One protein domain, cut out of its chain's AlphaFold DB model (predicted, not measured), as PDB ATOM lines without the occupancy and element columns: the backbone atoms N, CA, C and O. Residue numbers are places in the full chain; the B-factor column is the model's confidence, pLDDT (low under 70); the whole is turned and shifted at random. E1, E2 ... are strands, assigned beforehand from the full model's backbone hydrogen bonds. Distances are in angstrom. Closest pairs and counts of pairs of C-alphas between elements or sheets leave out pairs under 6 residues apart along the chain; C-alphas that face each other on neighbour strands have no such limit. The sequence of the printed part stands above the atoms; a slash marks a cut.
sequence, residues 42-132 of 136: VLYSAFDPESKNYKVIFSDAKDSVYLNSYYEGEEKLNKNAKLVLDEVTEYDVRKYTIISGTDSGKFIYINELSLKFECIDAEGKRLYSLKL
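What this domain is: This is residues 42 to 132 of the 136 residues of an uncharacterized protein of Bacteroidetes bacterium 43-16 (UniProt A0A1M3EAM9). One eight-stranded sheet folds back on itself like a barrel that is left partly open: E1, E2 and E3 make one wall, E5 to E8 make the other, and E4 is the hinge between them. The edge strands E1 and E8 come near each other across the open side, but each has its one neighbour in the sheet on its other side. The 91 printed residues have no named helix and eight named strands, E1 to E8, which lie in the sheet in chain order, all antiparallel. The class is all strand. The whole is compact, with a radius of gyration of the C-alphas of 12.5 A, and rounded, spanning 36 by 31 by 25 A.

How they stand to each other: The sheet is a meander, each strand the antiparallel neighbour of the one before, and each successive pair is a hairpin. E1, residues 42 to 48, is an edge strand beside E2, residues 53 to 59, with N 46 and O 55 within hydrogen-bond range at 3.0 A. E3, residues 65 to 70, follows at 160 degrees to E2, with N 68 and O 56 at 2.9 A. E4, residues 81 to 88, has staggered pairing: its residues 81 to 83 pair with E3, N 83 and O 65 being 2.9 A apart, and its residues 83 to 88 pair with E5, residues 93 to 98, where N 86 and O 95 are 2.9 A apart. The directions of E3 and E4 differ by 124 degrees. E6, residues 107 to 111, is beside E5, with N 96 and O 108 at 2.8 A. E7, residues 116 to 120, is beside E6, with N 109 and O 118 at 2.9 A. The other edge strand, E8, residues 126 to 131, is beside E7, with N 117 and O 130 at 3.0 A. This is a folded sheet, one sheet bent back into two leaves: E1, E2 and E3 face E5, E6, E7 and E8, with 44 pairs of C-alphas within 11 A. The closest C-alphas of E1 and E8 are those of Ala 46 and Lys 131, 5.7 A apart. E2 and E7 are apart.

Where its parts are: E1 begins with C-alpha 42 at (12.765, -3.434, 23.448) and is 16.7 A long. E2 measures 18.9 A and E3 15.4 A. E4, the longest strand by residues, measures 20.0 A from C-alpha 81 at (10.447, 10.553, 26.632) to C-alpha 88. E5 measures 16.0 A, E6 12.9 A, E7 12.6 A and E8 14.3 A, ending with C-alpha 131 at (23.690, -2.457, 34.851).

The domain as a whole: The C-alphas farthest apart, those of Gly 73 and Glu 90, are 37.2 A apart. The printed part has no cut and no long link. The sheet is strongly twisted and curled. Mean pLDDT of the printed part is 93.1, and no printed residue is under 70.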
ATOM      1  N   VAL A  42      11.780  -3.788  22.414       92.19
ATOM      2  CA  VAL A  42      12.765  -3.434  23.448       92.19
ATOM      3  C   VAL A  42      14.165  -3.504  22.836       92.19
ATOM      4  O   VAL A  42      14.494  -4.450  22.120       92.19
ATOM      5  N   LEU A  43      14.966  -2.471  23.087       94.38
ATOM      6  CA  LEU A  43      16.364  -2.386  22.668       94.38
ATOM      7  C   LEU A  43      17.276  -2.647  23.872       94.38
ATOM      8  O   LEU A  43      18.145  -3.513  23.813       94.38
ATOM      9  N   TYR A  44      17.019  -1.950  24.983       95.50
ATOM     10  CA  TYR A  44      17.805  -2.038  26.214       95.50
ATOM     11  C   TYR A  44      16.901  -1.944  27.438       95.50
ATOM     12  O   TYR A  44      15.973  -1.131  27.463       95.50
ATOM     13  N   SER A  45      17.217  -2.697  28.487       95.19
ATOM     14  CA  SER A  45      16.623  -2.514  29.809       95.19
ATOM     15  C   SER A  45      17.682  -2.555  30.908       95.19
ATOM     16  O   SER A  45      18.724  -3.201  30.782       95.19
ATOM     17  N   ALA A  46      17.422  -1.838  31.997       96.62
ATOM     18  CA  ALA A  46      18.238  -1.848  33.203       96.62
ATOM     19  C   ALA A  46      17.335  -1.678  34.429       96.62
ATOM     20  O   ALA A  46      16.451  -0.822  34.428       96.62
ATOM     21  N   PHE A  47      17.546  -2.476  35.477       95.12
ATOM     22  CA  PHE A  47      16.797  -2.325  36.727       95.12
ATOM     23  C   PHE A  47      17.421  -1.230  37.600       95.12
ATOM     24  O   PHE A  47      18.630  -1.223  37.836       95.12
ATOM     25  N   ASP A  48      16.580  -0.325  38.089       94.88
ATOM     26  CA  ASP A  48      16.909   0.710  39.061       94.88
ATOM     27  C   ASP A  48      16.525   0.214  40.470       94.88
ATOM     28  O   ASP A  48      15.332   0.137  40.783       94.88
ATOM     29  N   PRO A  49      17.496  -0.143  41.333       92.00
ATOM     30  CA  PRO A  49      17.211  -0.667  42.667       92.00
ATOM     31  C   PRO A  49      16.761   0.411  43.663       92.00
ATOM     32  O   PRO A  49      16.190   0.062  44.697       92.00
ATOM     33  N   GLU A  50      17.000   1.695  43.377       92.19
ATOM     34  CA  GLU A  50      16.595   2.806  44.242       92.19
ATOM     35  C   GLU A  50      15.118   3.141  44.018       92.19
ATOM     36  O   GLU A  50      14.342   3.187  44.974       92.19
ATOM     37  N   SER A  51      14.708   3.304  42.753       91.00
ATOM     38  CA  SER A  51      13.314   3.613  42.390       91.00
ATOM     39  C   SER A  51      12.449   2.386  42.043       91.00
ATOM     40  O   SER A  51      11.254   2.533  41.787       91.00
ATOM     41  N   LYS A  52      13.025   1.175  42.102       92.31
ATOM     42  CA  LYS A  52      12.363  -0.140  41.937       92.31
ATOM     43  C   LYS A  52      11.533  -0.269  40.656       92.31
ATOM     44  O   LYS A  52      10.414  -0.776  40.668       92.31
ATOM     45  N   ASN A  53      12.099   0.190  39.546       93.12
ATOM     46  CA  ASN A  53      11.527   0.057  38.208       93.12
ATOM     47  C   ASN A  53      12.623  -0.253  37.184       93.12
ATOM     48  O   ASN A  53      13.816  -0.167  37.468       93.12
ATOM     49  N   TYR A  54      12.213  -0.613  35.976       93.62
ATOM     50  CA  TYR A  54      13.103  -0.811  34.843       93.62
ATOM     51  C   TYR A  54      13.178   0.468  34.013       93.62
ATOM     52  O   TYR A  54      12.155   0.973  33.549       93.62
ATOM     53  N   LYS A  55      14.385   0.975  33.756       95.19
ATOM     54  CA  LYS A  55      14.610   1.938  32.672       95.19
ATOM     55  C   LYS A  55      14.647   1.143  31.371       95.19
ATOM     56  O   LYS A  55      15.492   0.263  31.224       95.19
ATOM     57  N   VAL A  56      13.717   1.414  30.458       94.88
ATOM     58  CA  VAL A  56      13.546   0.648  29.213       94.88
ATOM     59  C   VAL A  56      13.640   1.584  28.018       94.88
ATOM     60  O   VAL A  56      12.856   2.526  27.910       94.88
ATOM     61  N   ILE A  57      14.570   1.295  27.108       96.19
ATOM     62  CA  ILE A  57      14.628   1.895  25.775       96.19
ATOM     63  C   ILE A  57      13.982   0.930  24.786       96.19
ATOM     64  O   ILE A  57      14.352  -0.245  24.723       96.19
ATOM     65  N   PHE A  58      13.046   1.430  23.987       95.00
ATOM     66  CA  PHE A  58      12.326   0.657  22.978       95.00
ATOM     67  C   PHE A  58      12.068   1.495  21.721       95.00
ATOM     68  O   PHE A  58      12.020   2.723  21.799       95.00
ATOM     69  N   SER A  59      11.897   0.847  20.568       95.62
ATOM     70  CA  SER A  59      11.384   1.488  19.353       95.62
ATOM     71  C   SER A  59       9.932   1.099  19.075       95.62
ATOM     72  O   SER A  59       9.473   0.028  19.483       95.62
ATOM     73  N   ASP A  60       9.202   1.977  18.386       94.56
ATOM     74  CA  ASP A  60       7.916   1.649  17.763       94.56
ATOM     75  C   ASP A  60       8.081   1.153  16.315       94.56
ATOM     76  O   ASP A  60       9.178   1.151  15.757       94.56
ATOM     77  N   ALA A  61       6.971   0.767  15.681       92.06
ATOM     78  CA  ALA A  61       6.922   0.304  14.290       92.06
ATOM     79  C   ALA A  61       7.254   1.383  13.223       92.06
ATOM     80  O   ALA A  61       7.009   1.174  12.035       92.06
ATOM     81  N   LYS A  62       7.772   2.551  13.629       93.31
ATOM     82  CA  LYS A  62       8.325   3.610  12.766       93.31
ATOM     83  C   LYS A  62       9.777   3.938  13.142       93.31
ATOM     84  O   LYS A  62      10.247   5.040  12.857       93.31
ATOM     85  N   ASP A  63      10.433   3.027  13.863       92.56
ATOM     86  CA  ASP A  63      11.782   3.146  14.423       92.56
ATOM     87  C   ASP A  63      12.010   4.410  15.277       92.56
ATOM     88  O   ASP A  63      13.145   4.813  15.536       92.56
ATOM     89  N   SER A  64      10.938   5.035  15.782       95.81
ATOM     90  CA  SER A  64      11.072   6.103  16.770       95.81
ATOM     91  C   SER A  64      11.415   5.490  18.121       95.81
ATOM     92  O   SER A  64      10.686   4.635  18.620       95.81
ATOM     93  N   VAL A  65      12.529   5.932  18.705       97.31
ATOM     94  CA  VAL A  65      13.058   5.411  19.971       97.31
ATOM     95  C   VAL A  65      12.512   6.213  21.155       97.31
ATOM     96  O   VAL A  65      12.443   7.443  21.110       97.31
ATOM     97  N   TYR A  66      12.149   5.516  22.228       96.56
ATOM     98  CA  TYR A  66      11.582   6.078  23.450       96.56
ATOM     99  C   TYR A  66      12.229   5.474  24.697       96.56
ATOM    100  O   TYR A  66      12.666   4.325  24.688       96.56
ATOM    101  N   LEU A  67      12.233   6.252  25.777       96.06
ATOM    102  CA  LEU A  67      12.564   5.845  27.136       96.06
ATOM    103  C   LEU A  67      11.285   5.791  27.986       96.06
ATOM    104  O   LEU A  67      10.519   6.759  28.025       96.06
ATOM    105  N   ASN A  68      11.096   4.687  28.711       93.81
ATOM    106  CA  ASN A  68      10.116   4.544  29.787       93.81
ATOM    107  C   ASN A  68      10.811   4.214  31.124       93.81
ATOM    108  O   ASN A  68      11.902   3.642  31.142       93.81
ATOM    109  N   SER A  69      10.152   4.528  32.242       92.00
ATOM    110  CA  SER A  69      10.390   3.862  33.531       92.00
ATOM    111  C   SER A  69       9.195   2.944  33.782       92.00
ATOM    112  O   SER A  69       8.084   3.437  33.925       92.00
ATOM    113  N   TYR A  70       9.427   1.634  33.758       86.50
ATOM    114  CA  TYR A  70       8.412   0.580  33.784       86.50
ATOM    115  C   TYR A  70       8.392  -0.128  35.143       86.50
ATOM    116  O   TYR A  70       9.424  -0.650  35.574       86.50
ATOM    117  N   TYR A  71       7.242  -0.176  35.810       85.06
ATOM    118  CA  TYR A  71       7.074  -0.936  37.052       85.06
ATOM    119  C   TYR A  71       6.629  -2.373  36.765       85.06
ATOM    120  O   TYR A  71       5.797  -2.622  35.893       85.06
ATOM    121  N   GLU A  72       7.160  -3.330  37.528       75.94
ATOM    122  CA  GLU A  72       6.747  -4.733  37.437       75.94
ATOM    123  C   GLU A  72       5.238  -4.865  37.710       75.94
ATOM    124  O   GLU A  72       4.751  -4.479  38.774       75.94
ATOM    125  N   GLY A  73       4.496  -5.376  36.723       70.94
ATOM    126  CA  GLY A  73       3.032  -5.462  36.755       70.94
ATOM    127  C   GLY A  73       2.295  -4.396  35.933       70.94
ATOM    128  O   GLY A  73       1.079  -4.499  35.784       70.94
ATOM    129  N   GLU A  74       2.981  -3.410  35.345       78.06
ATOM    130  CA  GLU A  74       2.375  -2.570  34.303       78.06
ATOM    131  C   GLU A  74       2.139  -3.389  33.018       78.06
ATOM    132  O   GLU A  74       2.977  -4.186  32.596       78.06
ATOM    133  N   GLU A  75       1.000  -3.189  32.352       73.56
ATOM    134  CA  GLU A  75       0.640  -3.962  31.149       73.56
ATOM    135  C   GLU A  75       1.277  -3.444  29.845       73.56
ATOM    136  O   GLU A  75       1.175  -4.102  28.809       73.56
ATOM    137  N   LYS A  76       1.807  -2.213  29.834       80.69
ATOM    138  CA  LYS A  76       2.100  -1.456  28.603       80.69
ATOM    139  C   LYS A  76       3.326  -0.557  28.765       80.69
ATOM    140  O   LYS A  76       3.480   0.105  29.786       80.69
ATOM    141  N   LEU A  77       4.163  -0.480  27.726       84.69
ATOM    142  CA  LEU A  77       5.237   0.512  27.632       84.69
ATOM    143  C   LEU A  77       4.665   1.859  27.172       84.69
ATOM    144  O   LEU A  77       3.996   1.934  26.142       84.69
ATOM    145  N   ASN A  78       4.947   2.924  27.924       88.88
ATOM    146  CA  ASN A  78       4.482   4.276  27.619       88.88
ATOM    147  C   ASN A  78       5.595   5.113  26.967       88.88
ATOM    148  O   ASN A  78       6.763   5.040  27.351       88.88
ATOM    149  N   LYS A  79       5.237   5.937  25.974       92.00
ATOM    150  CA  LYS A  79       6.166   6.780  25.193       92.00
ATOM    151  C   LYS A  79       6.552   8.072  25.939       92.00
ATOM    152  O   LYS A  79       6.373   9.167  25.412       92.00
ATOM    153  N   ASN A  80       7.044   7.950  27.174       92.44
ATOM    154  CA  ASN A  80       7.220   9.078  28.102       92.44
ATOM    155  C   ASN A  80       8.223  10.129  27.601       92.44
ATOM    156  O   ASN A  80       7.944  11.328  27.645       92.44
ATOM    157  N   ALA A  81       9.384   9.683  27.122       96.00
ATOM    158  CA  ALA A  81      10.447  10.553  26.632       96.00
ATOM    159  C   ALA A  81      10.974  10.028  25.292       96.00
ATOM    160  O   ALA A  81      11.412   8.881  25.205       96.00
ATOM    161  N   LYS A  82      10.916  10.837  24.228       97.69
ATOM    162  CA  LYS A  82      11.457  10.469  22.915       97.69
ATOM    163  C   LYS A  82      12.965  10.697  22.889       97.69
ATOM    164  O   LYS A  82      13.450  11.725  23.364       97.69
ATOM    165  N   LEU A  83      13.685   9.746  22.303       98.25
ATOM    166  CA  LEU A  83      15.129   9.789  22.110       98.25
ATOM    167  C   LEU A  83      15.481  10.073  20.644       98.25
ATOM    168  O   LEU A  83      14.756   9.682  19.724       98.25
ATOM    169  N   VAL A  84      16.636  10.701  20.434       97.81
ATOM    170  CA  VAL A  84      17.368  10.732  19.159       97.81
ATOM    171  C   VAL A  84      18.747  10.136  19.416       97.81
ATOM    172  O   VAL A  84      19.334  10.419  20.452       97.81
ATOM    173  N   LEU A  85      19.236   9.281  18.516       96.69
ATOM    174  CA  LEU A  85      20.606   8.762  18.558       96.69
ATOM    175  C   LEU A  85      21.545   9.826  17.971       96.69
ATOM    176  O   LEU A  85      21.397  10.174  16.802       96.69
ATOM    177  N   ASP A  86      22.483  10.323  18.774       93.88
ATOM    178  CA  ASP A  86      23.418  11.382  18.373       93.88
ATOM    179  C   ASP A  86      24.668  10.792  17.701       93.88
ATOM    180  O   ASP A  86      25.109  11.251  16.650       93.88
ATOM    181  N   GLU A  87      25.247   9.771  18.335       89.94
ATOM    182  CA  GLU A  87      26.517   9.149  17.959       89.94
ATOM    183  C   GLU A  87      26.557   7.672  18.382       89.94
ATOM    184  O   GLU A  87      25.935   7.256  19.367       89.94
ATOM    185  N   VAL A  88      27.333   6.890  17.629       88.00
ATOM    186  CA  VAL A  88      27.811   5.556  18.009       88.00
ATOM    187  C   VAL A  88      29.331   5.605  17.913       88.00
ATOM    188  O   VAL A  88      29.863   5.957  16.860       88.00
ATOM    189  N   THR A  89      30.026   5.315  19.010       84.31
ATOM    190  CA  THR A  89      31.495   5.371  19.071       84.31
ATOM    191  C   THR A  89      32.134   4.030  18.706       84.31
ATOM    192  O   THR A  89      31.468   2.998  18.665       84.31
ATOM    193  N   GLU A  90      33.453   4.030  18.505       76.00
ATOM    194  CA  GLU A  90      34.260   2.825  18.245       76.00
ATOM    195  C   GLU A  90      34.307   1.808  19.412       76.00
ATOM    196  O   GLU A  90      34.866   0.728  19.251       76.00
ATOM    197  N   TYR A  91      33.711   2.129  20.569       78.25
ATOM    198  CA  TYR A  91      33.655   1.275  21.769       78.25
ATOM    199  C   TYR A  91      32.236   0.748  22.061       78.25
ATOM    200  O   TYR A  91      31.882   0.544  23.224       78.25
ATOM    201  N   ASP A  92      31.395   0.626  21.028       82.94
ATOM    202  CA  ASP A  92      29.967   0.273  21.112       82.94
ATOM    203  C   ASP A  92      29.198   1.096  22.168       82.94
ATOM    204  O   ASP A  92      28.318   0.599  22.884       82.94
ATOM    205  N   VAL A  93      29.541   2.388  22.273       93.44
ATOM    206  CA  VAL A  93      28.795   3.352  23.091       93.44
ATOM    207  C   VAL A  93      27.847   4.130  22.203       93.44
ATOM    208  O   VAL A  93      28.277   4.839  21.295       93.44
ATOM    209  N   ARG A  94      26.555   4.034  22.503       96.56
ATOM    210  CA  ARG A  94      25.499   4.834  21.887       96.56
ATOM    211  C   ARG A  94      25.131   5.971  22.818       96.56
ATOM    212  O   ARG A  94      24.795   5.731  23.980       96.56
ATOM    213  N   LYS A  95      25.144   7.193  22.298       96.56
ATOM    214  CA  LYS A  95      24.612   8.364  22.993       96.56
ATOM    215  C   LYS A  95      23.271   8.744  22.392       96.56
ATOM    216  O   LYS A  95      23.162   8.933  21.182       96.56
ATOM    217  N   TYR A  96      22.280   8.923  23.250       97.94
ATOM    218  CA  TYR A  96      20.983   9.465  22.881       97.94
ATOM    219  C   TYR A  96      20.735  10.802  23.580       97.94
ATOM    220  O   TYR A  96      20.850  10.874  24.805       97.94
ATOM    221  N   THR A  97      20.301  11.827  22.848       98.12
ATOM    222  CA  THR A  97      19.687  13.018  23.448       98.12
ATOM    223  C   THR A  97      18.204  12.756  23.721       98.12
ATOM    224  O   THR A  97      17.471  12.252  22.863       98.12
ATOM    225  N   ILE A  98      17.736  13.128  24.917       98.06
ATOM    226  CA  ILE A  98      16.310  13.161  25.249       98.06
ATOM    227  C   ILE A  98      15.703  14.438  24.652       98.06
ATOM    228  O   ILE A  98      16.114  15.543  25.006       98.06
ATOM    229  N   ILE A  99      14.709  14.296  23.769       97.75
ATOM    230  CA  ILE A  99      14.081  15.416  23.040       97.75
ATOM    231  C   ILE A  99      12.624  15.699  23.448       97.75
ATOM    232  O   ILE A  99      11.967  16.544  22.842       97.75
ATOM    233  N   SER A 100      12.081  14.985  24.440       97.00
ATOM    234  CA  SER A 100      10.763  15.287  25.015       97.00
ATOM    235  C   SER A 100      10.628  14.801  26.459       97.00
ATOM    236  O   SER A 100      11.358  13.913  26.896       97.00
ATOM    237  N   GLY A 101       9.643  15.342  27.180       92.00
ATOM    238  CA  GLY A 101       9.382  15.013  28.584       92.00
ATOM    239  C   GLY A 101      10.176  15.883  29.566       92.00
ATOM    240  O   GLY A 101      10.852  16.834  29.174       92.00
ATOM    241  N   THR A 102      10.086  15.557  30.856       90.25
ATOM    242  CA  THR A 102      10.738  16.278  31.971       90.25
ATOM    243  C   THR A 102      12.263  16.287  31.907       90.25
ATOM    244  O   THR A 102      12.902  17.157  32.490       90.25
ATOM    245  N   ASP A 103      12.839  15.321  31.198       93.25
ATOM    246  CA  ASP A 103      14.279  15.077  31.117       93.25
ATOM    247  C   ASP A 103      14.886  15.537  29.780       93.25
ATOM    248  O   ASP A 103      16.024  15.202  29.461       93.25
ATOM    249  N   SER A 104      14.136  16.325  29.000       96.81
ATOM    250  CA  SER A 104      14.589  16.891  27.727       96.81
ATOM    251  C   SER A 104      15.887  17.696  27.882       96.81
ATOM    252  O   SER A 104      16.027  18.498  28.803       96.81
ATOM    253  N   GLY A 105      16.830  17.503  26.957       96.50
ATOM    254  CA  GLY A 105      18.167  18.110  26.995       96.50
ATOM    255  C   GLY A 105      19.199  17.350  27.840       96.50
ATOM    256  O   GLY A 105      20.356  17.759  27.878       96.50
ATOM    257  N   LYS A 106      18.812  16.247  28.494       97.81
ATOM    258  CA  LYS A 106      19.744  15.287  29.107       97.81
ATOM    259  C   LYS A 106      20.130  14.193  28.108       97.81
ATOM    260  O   LYS A 106      19.471  14.007  27.082       97.81
ATOM    261  N   PHE A 107      21.170  13.439  28.440       97.75
ATOM    262  CA  PHE A 107      21.733  12.379  27.610       97.75
ATOM    263  C   PHE A 107      21.577  11.009  28.270       97.75
ATOM    264  O   PHE A 107      21.738  10.872  29.486       97.75
ATOM    265  N   ILE A 108      21.318   9.985  27.459       97.94
ATOM    266  CA  ILE A 108      21.421   8.577  27.843       97.94
ATOM    267  C   ILE A 108      22.614   7.958  27.120       97.94
ATOM    268  O   ILE A 108      22.705   8.036  25.896       97.94
ATOM    269  N   TYR A 109      23.501   7.316  27.872       97.25
ATOM    270  CA  TYR A 109      24.634   6.564  27.345       97.25
ATOM    271  C   TYR A 109      24.408   5.071  27.574       97.25
ATOM    272  O   TYR A 109      24.225   4.624  28.708       97.25
ATOM    273  N   ILE A 110      24.438   4.307  26.487       97.44
ATOM    274  CA  ILE A 110      24.373   2.846  26.479       97.44
ATOM    275  C   ILE A 110      25.739   2.344  26.027       97.44
ATOM    276  O   ILE A 110      26.135   2.602  24.896       97.44
ATOM    277  N   ASN A 111      26.470   1.663  26.906       95.31
ATOM    278  CA  ASN A 111      27.763   1.051  26.602       95.31
ATOM    279  C   ASN A 111      27.593  -0.470  26.671       95.31
ATOM    280  O   ASN A 111      27.440  -1.037  27.759       95.31
ATOM    281  N   GLU A 112      27.580  -1.112  25.501       91.31
ATOM    282  CA  GLU A 112      27.263  -2.538  25.376       91.31
ATOM    283  C   GLU A 112      28.410  -3.421  25.917       91.31
ATOM    284  O   GLU A 112      28.147  -4.413  26.593       91.31
ATOM    285  N   LEU A 113      29.675  -3.002  25.756       91.12
ATOM    286  CA  LEU A 113      30.863  -3.744  26.221       91.12
ATOM    287  C   LEU A 113      30.990  -3.846  27.753       91.12
ATOM    288  O   LEU A 113      31.451  -4.860  28.274       91.12
ATOM    289  N   SER A 114      30.611  -2.796  28.486       92.94
ATOM    290  CA  SER A 114      30.668  -2.745  29.960       92.94
ATOM    291  C   SER A 114      29.322  -3.020  30.638       92.94
ATOM    292  O   SER A 114      29.226  -2.954  31.866       92.94
ATOM    293  N   LEU A 115      28.288  -3.337  29.848       94.38
ATOM    294  CA  LEU A 115      26.908  -3.550  30.291       94.38
ATOM    295  C   LEU A 115      26.370  -2.372  31.129       94.38
ATOM    296  O   LEU A 115      25.829  -2.568  32.222       94.38
ATOM    297  N   LYS A 116      26.518  -1.138  30.627       96.38
ATOM    298  CA  LYS A 116      26.130   0.093  31.339       96.38
ATOM    299  C   LYS A 116      25.042   0.904  30.641       96.38
ATOM    300  O   LYS A 116      25.128   1.192  29.451       96.38
ATOM    301  N   PHE A 117      24.062   1.324  31.441       97.56
ATOM    302  CA  PHE A 117      23.020   2.289  31.099       97.56
ATOM    303  C   PHE A 117      23.182   3.484  32.041       97.56
ATOM    304  O   PHE A 117      22.951   3.371  33.247       97.56
ATOM    305  N   GLU A 118      23.574   4.635  31.507       97.88
ATOM    306  CA  GLU A 118      23.811   5.844  32.296       97.88
ATOM    307  C   GLU A 118      22.958   7.013  31.804       97.88
ATOM    308  O   GLU A 118      22.715   7.151  30.608       97.88
ATOM    309  N   CYS A 119      22.536   7.881  32.722       97.62
ATOM    310  CA  CYS A 119      21.960   9.180  32.381       97.62
ATOM    311  C   CYS A 119      22.872  10.291  32.892       97.62
ATOM    312  O   CYS A 119      23.358  10.226  34.025       97.62
ATOM    313  N   ILE A 120      23.101  11.295  32.051       97.81
ATOM    314  CA  ILE A 120      23.967  12.443  32.312       97.81
ATOM    315  C   ILE A 120      23.189  13.707  31.934       97.81
ATOM    316  O   ILE A 120      22.551  13.746  30.882       97.81
ATOM    317  N   ASP A 121      23.189  14.721  32.795       97.50
ATOM    318  CA  ASP A 121      22.529  15.995  32.506       97.50
ATOM    319  C   ASP A 121      23.376  16.926  31.612       97.50
ATOM    320  O   ASP A 121      24.492  16.600  31.201       97.50
ATOM    321  N   ALA A 122      22.818  18.093  31.278       95.00
ATOM    322  CA  ALA A 122      23.458  19.078  30.407       95.00
ATOM    323  C   ALA A 122      24.742  19.702  30.997       95.00
ATOM    324  O   ALA A 122      25.516  20.299  30.253       95.00
ATOM    325  N   GLU A 123      24.990  19.555  32.304       96.50
ATOM    326  CA  GLU A 123      26.215  20.011  32.979       96.50
ATOM    327  C   GLU A 123      27.303  18.916  33.001       96.50
ATOM    328  O   GLU A 123      28.402  19.131  33.512       96.50
ATOM    329  N   GLY A 124      27.019  17.732  32.444       95.56
ATOM    330  CA  GLY A 124      27.917  16.577  32.465       95.56
ATOM    331  C   GLY A 124      27.858  15.775  33.769       95.56
ATOM    332  O   GLY A 124      28.644  14.842  33.955       95.56
ATOM    333  N   LYS A 125      26.929  16.089  34.680       97.69
ATOM    334  CA  LYS A 125      26.760  15.354  35.933       97.69
ATOM    335  C   LYS A 125      25.946  14.086  35.679       97.69
ATOM    336  O   LYS A 125      24.826  14.112  35.166       97.69
ATOM    337  N   ARG A 126      26.504  12.943  36.078       97.75
ATOM    338  CA  ARG A 126      25.812  11.651  36.015       97.75
ATOM    339  C   ARG A 126      24.685  11.602  37.053       97.75
ATOM    340  O   ARG A 126      24.929  11.819  38.238       97.75
ATOM    341  N   LEU A 127      23.476  11.276  36.602       96.31
ATOM    342  CA  LEU A 127      22.286  11.097  37.437       96.31
ATOM    343  C   LEU A 127      22.109   9.644  37.902       96.31
ATOM    344  O   LEU A 127      21.697   9.428  39.035       96.31
ATOM    345  N   TYR A 128      22.446   8.655  37.065       96.75
ATOM    346  CA  TYR A 128      22.477   7.234  37.447       96.75
ATOM    347  C   TYR A 128      23.447   6.402  36.587       96.75
ATOM    348  O   TYR A 128      23.804   6.805  35.479       96.75
ATOM    349  N   SER A 129      23.866   5.238  37.106       97.62
ATOM    350  CA  SER A 129      24.722   4.240  36.431       97.62
ATOM    351  C   SER A 129      24.203   2.820  36.694       97.62
ATOM    352  O   SER A 129      24.628   2.151  37.638       97.62
ATOM    353  N   LEU A 130      23.273   2.347  35.871       98.00
ATOM    354  CA  LEU A 130      22.624   1.044  36.034       98.00
ATOM    355  C   LEU A 130      23.368  -0.047  35.245       98.00
ATOM    356  O   LEU A 130      24.053   0.247  34.260       98.00
ATOM    357  N   LYS A 131      23.243  -1.315  35.668       97.50
ATOM    358  CA  LYS A 131      23.690  -2.457  34.851       97.50
ATOM    359  C   LYS A 131      22.616  -2.753  33.800       97.50
ATOM    360  O   LYS A 131      21.449  -2.914  34.157       97.50
ATOM    361  N   LEU A 132      23.017  -2.860  32.536       96.06
ATOM    362  CA  LEU A 132      22.175  -3.432  31.487       96.06
ATOM    363  C   LEU A 132      21.815  -4.881  31.832       96.06
ATOM    364  O   LEU A 132      22.637  -5.640  32.358       96.06
TER     365      LEU A 132